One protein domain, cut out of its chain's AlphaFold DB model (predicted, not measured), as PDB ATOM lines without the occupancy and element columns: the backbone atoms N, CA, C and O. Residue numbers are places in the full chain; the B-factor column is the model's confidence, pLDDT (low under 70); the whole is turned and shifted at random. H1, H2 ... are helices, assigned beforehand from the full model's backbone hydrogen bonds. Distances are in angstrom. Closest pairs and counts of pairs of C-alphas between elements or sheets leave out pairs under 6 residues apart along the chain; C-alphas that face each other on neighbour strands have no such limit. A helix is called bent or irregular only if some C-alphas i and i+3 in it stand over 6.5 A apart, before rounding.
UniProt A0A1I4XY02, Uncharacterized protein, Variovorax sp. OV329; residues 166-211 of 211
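What this domain is: This is residues 166 to 211 of the 211 residues of an uncharacterized protein of Variovorax sp. OV329 (UniProt A0A1I4XY02). One long helix, H1, with a kink near its start makes most of a thin rod, and a short helix, H2, sits beyond its far end after a short link, with no contact between the two. The 46 printed residues hold two named helices, H1 then H2, and no named strand; the class is all helix. The whole is extended, with a radius of gyration of the C-alphas of 17.9 A and spans of 55 by 16 by 16 A.

Where its parts are: H1, residues 166 to 194, runs 41.3 A from C-alpha 166 at (-57.094, 36.605, -27.182) to C-alpha 194 at (-18.257, 38.640, -41.167). It has a kink of 32 degrees near residue 173 and is only just irregular: C-alphas 172 and 175 are 6.7 A apart. H2, residues 201 to 208, ends at C-alpha 208 at (-11.065, 26.118, -45.336).

How they stand to each other: H1 and H2 are apart, with no C-alpha of one within 8 A of the other. Of the O i to N i+4 pairs, 23 of 25 in H1 and 1 of 4 in H2 are within hydrogen-bond range; in H2, 2 of 5 O i to N i+3 pairs are.

The domain as a whole: The C-alphas farthest apart, of Leu 166 and Gly 211, the chain's last residue, are 56.0 A apart. The printed part has no cut. Mean pLDDT of the printed part is 73.0; residues 194 to 208 are among those under 70.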
ATOM      1  N   LEU A 166     -57.810  36.029 -26.047       66.75
ATOM      2  CA  LEU A 166     -57.094  36.605 -27.182       66.75
ATOM      3  C   LEU A 166     -56.038  37.633 -26.739       66.75
ATOM      4  O   LEU A 166     -54.888  37.598 -27.175       66.75
ATOM      5  N   THR A 167     -56.407  38.526 -25.824       68.75
ATOM      6  CA  THR A 167     -55.539  39.598 -25.319       68.75
ATOM      7  C   THR A 167     -54.425  39.049 -24.432       68.75
ATOM      8  O   THR A 167     -53.308  39.571 -24.453       68.75
ATOM      9  N   ALA A 168     -54.695  37.977 -23.678       68.38
ATOM     10  CA  ALA A 168     -53.691  37.284 -22.872       68.38
ATOM     11  C   ALA A 168     -52.643  36.572 -23.741       68.38
ATOM     12  O   ALA A 168     -51.446  36.727 -23.495       68.38
ATOM     13  N   ALA A 169     -53.074  35.866 -24.792       70.88
ATOM     14  CA  ALA A 169     -52.175  35.188 -25.726       70.88
ATOM     15  C   ALA A 169     -51.252  36.174 -26.465       70.88
ATOM     16  O   ALA A 169     -50.046  35.950 -26.539       70.88
ATOM     17  N   VAL A 170     -51.788  37.307 -26.936       76.25
ATOM     18  CA  VAL A 170     -51.010  38.350 -27.633       76.25
ATOM     19  C   VAL A 170     -49.999  39.038 -26.706       76.25
ATOM     20  O   VAL A 170     -48.853  39.263 -27.096       76.25
ATOM     21  N   ARG A 171     -50.363  39.333 -25.449       74.56
ATOM     22  CA  ARG A 171     -49.421  39.927 -24.478       74.56
ATOM     23  C   ARG A 171     -48.299  38.974 -24.067       74.56
ATOM     24  O   ARG A 171     -47.211  39.448 -23.739       74.56
ATOM     25  N   LEU A 172     -48.555  37.665 -24.060       69.94
ATOM     26  CA  LEU A 172     -47.544  36.666 -23.713       69.94
ATOM     27  C   LEU A 172     -46.497  36.490 -24.820       69.94
ATOM     28  O   LEU A 172     -45.328  36.279 -24.511       69.94
ATOM     29  N   THR A 173     -46.894  36.591 -26.092       83.62
ATOM     30  CA  THR A 173     -46.007  36.304 -27.229       83.62
ATOM     31  C   THR A 173     -45.220  37.517 -27.714       83.62
ATOM     32  O   THR A 173     -44.132  37.341 -28.250       83.62
ATOM     33  N   TRP A 174     -45.689  38.748 -27.483       80.00
ATOM     34  CA  TRP A 174     -45.031  39.933 -28.053       80.00
ATOM     35  C   TRP A 174     -43.622  40.201 -27.487       80.00
ATOM     36  O   TRP A 174     -42.722  40.586 -28.227       80.00
ATOM     37  N   LYS A 175     -43.392  39.920 -26.196       80.81
ATOM     38  CA  LYS A 175     -42.067  40.031 -25.550       80.81
ATOM     39  C   LYS A 175     -41.033  39.032 -26.101       80.81
ATOM     40  O   LYS A 175     -39.976  39.479 -26.545       80.81
ATOM     41  N   PRO A 176     -41.293  37.708 -26.106       79.88
ATOM     42  CA  PRO A 176     -40.351  36.743 -26.672       79.88
ATOM     43  C   PRO A 176     -40.205  36.884 -28.191       79.88
ATOM     44  O   PRO A 176     -39.111  36.679 -28.704       79.88
ATOM     45  N   LEU A 177     -41.254  37.299 -28.912       81.62
ATOM     46  CA  LEU A 177     -41.183  37.517 -30.359       81.62
ATOM     47  C   LEU A 177     -40.296  38.718 -30.712       81.62
ATOM     48  O   LEU A 177     -39.494  38.615 -31.634       81.62
ATOM     49  N   LEU A 178     -40.351  39.811 -29.938       88.38
ATOM     50  CA  LEU A 178     -39.399  40.923 -30.070       88.38
ATOM     51  C   LEU A 178     -37.963  40.499 -29.758       88.38
ATOM     52  O   LEU A 178     -37.044  40.900 -30.467       88.38
ATOM     53  N   GLY A 179     -37.768  39.671 -28.729       90.38
ATOM     54  CA  GLY A 179     -36.453  39.124 -28.397       90.38
ATOM     55  C   GLY A 179     -35.885  38.262 -29.525       90.38
ATOM     56  O   GLY A 179     -34.747  38.463 -29.937       90.38
ATOM     57  N   ALA A 180     -36.692  37.353 -30.074       90.44
ATOM     58  CA  ALA A 180     -36.306  36.518 -31.208       90.44
ATOM     59  C   ALA A 180     -36.031  37.352 -32.468       90.44
ATOM     60  O   ALA A 180     -35.036  37.109 -33.146       90.44
ATOM     61  N   LEU A 181     -36.860  38.364 -32.749       89.31
ATOM     62  CA  LEU A 181     -36.675  39.282 -33.874       89.31
ATOM     63  C   LEU A 181     -35.364  40.062 -33.745       89.31
ATOM     64  O   LEU A 181     -34.584  40.109 -34.690       89.31
ATOM     65  N   LEU A 182     -35.093  40.631 -32.569       92.12
ATOM     66  CA  LEU A 182     -33.847  41.346 -32.302       92.12
ATOM     67  C   LEU A 182     -32.639  40.412 -32.429       92.12
ATOM     68  O   LEU A 182     -31.648  40.775 -33.054       92.12
ATOM     69  N   CYS A 183     -32.732  39.198 -31.883       86.69
ATOM     70  CA  CYS A 183     -31.665  38.206 -31.961       86.69
ATOM     71  C   CYS A 183     -31.388  37.797 -33.416       86.69
ATOM     72  O   CYS A 183     -30.234  37.731 -33.825       86.69
ATOM     73  N   ALA A 184     -32.435  37.612 -34.226       91.06
ATOM     74  CA  ALA A 184     -32.315  37.322 -35.652       91.06
ATOM     75  C   ALA A 184     -31.694  38.487 -36.440       91.06
ATOM     76  O   ALA A 184     -30.847  38.251 -37.298       91.06
ATOM     77  N   VAL A 185     -32.063  39.738 -36.135       92.81
ATOM     78  CA  VAL A 185     -31.476  40.935 -36.765       92.81
ATOM     79  C   VAL A 185     -30.001  41.078 -36.403       92.81
ATOM     80  O   VAL A 185     -29.181  41.306 -37.285       92.81
ATOM     81  N   LEU A 186     -29.649  40.910 -35.127       91.56
ATOM     82  CA  LEU A 186     -28.258  40.958 -34.680       91.56
ATOM     83  C   LEU A 186     -27.435  39.835 -35.311       91.56
ATOM     84  O   LEU A 186     -26.327  40.082 -35.776       91.56
ATOM     85  N   LEU A 187     -27.984  38.623 -35.381       87.94
ATOM     86  CA  LEU A 187     -27.322  37.496 -36.027       87.94
ATOM     87  C   LEU A 187     -27.126  37.747 -37.529       87.94
ATOM     88  O   LEU A 187     -26.035  37.517 -38.039       87.94
ATOM     89  N   GLY A 188     -28.144  38.272 -38.217       86.00
ATOM     90  CA  GLY A 188     -28.050  38.673 -39.621       86.00
ATOM     91  C   GLY A 188     -26.992  39.753 -39.847       86.00
ATOM     92  O   GLY A 188     -26.161  39.608 -40.733       86.00
ATOM     93  N   ALA A 189     -26.958  40.781 -38.995       86.94
ATOM     94  CA  ALA A 189     -25.968  41.854 -39.065       86.94
ATOM     95  C   ALA A 189     -24.539  41.352 -38.807       86.94
ATOM     96  O   ALA A 189     -23.604  41.779 -39.475       86.94
ATOM     97  N   VAL A 190     -24.357  40.419 -37.870       83.19
ATOM     98  CA  VAL A 190     -23.054  39.792 -37.604       83.19
ATOM     99  C   VAL A 190     -22.605  38.936 -38.788       83.19
ATOM    100  O   VAL A 190     -21.439  38.998 -39.168       83.19
ATOM    101  N   VAL A 191     -23.510  38.170 -39.403       76.81
ATOM    102  CA  VAL A 191     -23.204  37.383 -40.609       76.81
ATOM    103  C   VAL A 191     -22.816  38.292 -41.777       76.81
ATOM    104  O   VAL A 191     -21.815  38.024 -42.438       76.81
ATOM    105  N   ASP A 192     -23.542  39.389 -41.983       79.38
ATOM    106  CA  ASP A 192     -23.261  40.372 -43.036       79.38
ATOM    107  C   ASP A 192     -21.895  41.059 -42.825       79.38
ATOM    108  O   ASP A 192     -21.116  41.246 -43.758       79.38
ATOM    109  N   HIS A 193     -21.533  41.333 -41.566       72.69
ATOM    110  CA  HIS A 193     -20.259  41.962 -41.209       72.69
ATOM    111  C   HIS A 193     -19.055  40.996 -41.230       72.69
ATOM    112  O   HIS A 193     -17.911  41.439 -41.373       72.69
ATOM    113  N   LEU A 194     -19.287  39.686 -41.084       62.38
ATOM    114  CA  LEU A 194     -18.257  38.640 -41.167       62.38
ATOM    115  C   LEU A 194     -18.021  38.146 -42.601       62.38
ATOM    116  O   LEU A 194     -16.958  37.592 -42.883       62.38
ATOM    117  N   ALA A 195     -18.976  38.361 -43.508       56.28
ATOM    118  CA  ALA A 195     -18.894  37.927 -44.899       56.28
ATOM    119  C   ALA A 195     -19.056  39.064 -45.935       56.28
ATOM    120  O   ALA A 195     -19.728  38.851 -46.944       56.28
ATOM    121  N   PRO A 196     -18.388  40.229 -45.803       57.06
ATOM    122  CA  PRO A 196     -18.535  41.323 -46.766       57.06
ATOM    123  C   PRO A 196     -17.966  41.012 -48.170       57.06
ATOM    124  O   PRO A 196     -17.970  41.893 -49.021       57.06
ATOM    125  N   HIS A 197     -17.417  39.811 -48.417       53.38
ATOM    126  CA  HIS A 197     -16.757  39.402 -49.673       53.38
ATOM    127  C   HIS A 197     -17.118  37.971 -50.145       53.38
ATOM    128  O   HIS A 197     -16.378  37.373 -50.928       53.38
ATOM    129  N   ALA A 198     -18.227  37.379 -49.684       44.66
ATOM    130  CA  ALA A 198     -18.632  36.035 -50.111       44.66
ATOM    131  C   ALA A 198     -19.901  36.058 -50.980       44.66
ATOM    132  O   ALA A 198     -21.003  35.848 -50.488       44.66
ATOM    133  N   ASP A 199     -19.733  36.199 -52.297       57.78
ATOM    134  CA  ASP A 199     -20.829  36.084 -53.275       57.78
ATOM    135  C   ASP A 199     -21.393  34.652 -53.424       57.78
ATOM    136  O   ASP A 199     -22.342  34.434 -54.174       57.78
ATOM    137  N   SER A 200     -20.846  33.639 -52.731       59.31
ATOM    138  CA  SER A 200     -21.469  32.307 -52.650       59.31
ATOM    139  C   SER A 200     -20.880  31.398 -51.550       59.31
ATOM    140  O   SER A 200     -19.666  31.310 -51.354       59.31
ATOM    141  N   LEU A 201     -21.763  30.643 -50.880       54.75
ATOM    142  CA  LEU A 201     -21.485  29.594 -49.874       54.75
ATOM    143  C   LEU A 201     -20.401  28.552 -50.265       54.75
ATOM    144  O   LEU A 201     -19.616  28.154 -49.401       54.75
ATOM    145  N   PRO A 202     -20.278  28.119 -51.538       59.06
ATOM    146  CA  PRO A 202     -19.210  27.215 -51.972       59.06
ATOM    147  C   PRO A 202     -17.805  27.836 -51.925       59.06
ATOM    148  O   PRO A 202     -16.818  27.098 -51.911       59.06
ATOM    149  N   GLY A 203     -17.693  29.171 -51.916       61.53
ATOM    150  CA  GLY A 203     -16.413  29.884 -51.886       61.53
ATOM    151  C   GLY A 203     -15.691  29.754 -50.546       61.53
ATOM    152  O   GLY A 203     -14.502  29.443 -50.514       61.53
ATOM    153  N   ALA A 204     -16.424  29.892 -49.439       58.16
ATOM    154  CA  ALA A 204     -15.868  29.794 -48.089       58.16
ATOM    155  C   ALA A 204     -15.365  28.373 -47.760       58.16
ATOM    156  O   ALA A 204     -14.293  28.204 -47.179       58.16
ATOM    157  N   LEU A 205     -16.086  27.340 -48.213       64.25
ATOM    158  CA  LEU A 205     -15.709  25.936 -48.002       64.25
ATOM    159  C   LEU A 205     -14.415  25.537 -48.735       64.25
ATOM    160  O   LEU A 205     -13.658  24.714 -48.227       64.25
ATOM    161  N   ARG A 206     -14.113  26.132 -49.898       67.06
ATOM    162  CA  ARG A 206     -12.870  25.831 -50.638       67.06
ATOM    163  C   ARG A 206     -11.616  26.414 -49.998       67.06
ATOM    164  O   ARG A 206     -10.539  25.870 -50.216       67.06
ATOM    165  N   ILE A 207     -11.743  27.507 -49.251       65.31
ATOM    166  CA  ILE A 207     -10.606  28.145 -48.578       65.31
ATOM    167  C   ILE A 207     -10.259  27.374 -47.299       65.31
ATOM    168  O   ILE A 207      -9.086  27.127 -47.043       65.31
ATOM    169  N   LEU A 208     -11.267  26.903 -46.556       66.81
ATOM    170  CA  LEU A 208     -11.065  26.118 -45.336       66.81
ATOM    171  C   LEU A 208     -10.574  24.686 -45.609       66.81
ATOM    172  O   LEU A 208      -9.850  24.126 -44.802       66.81
ATOM    173  N   ALA A 209     -10.930  24.095 -46.753       72.00
ATOM    174  CA  ALA A 209     -10.487  22.749 -47.127       72.00
ATOM    175  C   ALA A 209      -9.052  22.686 -47.693       72.00
ATOM    176  O   ALA A 209      -8.588  21.603 -48.050       72.00
ATOM    177  N   ARG A 210      -8.372  23.831 -47.852       61.69
ATOM    178  CA  ARG A 210      -7.038  23.921 -48.471       61.69
ATOM    179  C   ARG A 210      -5.943  24.433 -47.526       61.69
ATOM    180  O   ARG A 210      -4.813  24.597 -47.985       61.69
ATOM    181  N   GLY A 211      -6.276  24.686 -46.261       49.84
ATOM    182  CA  GLY A 211      -5.331  24.907 -45.161       49.84
ATOM    183  C   GLY A 211      -5.330  23.711 -44.226       49.84
ATOM    184  O   GLY A 211      -4.256  23.440 -43.653       49.84
TER     185      GLY A 211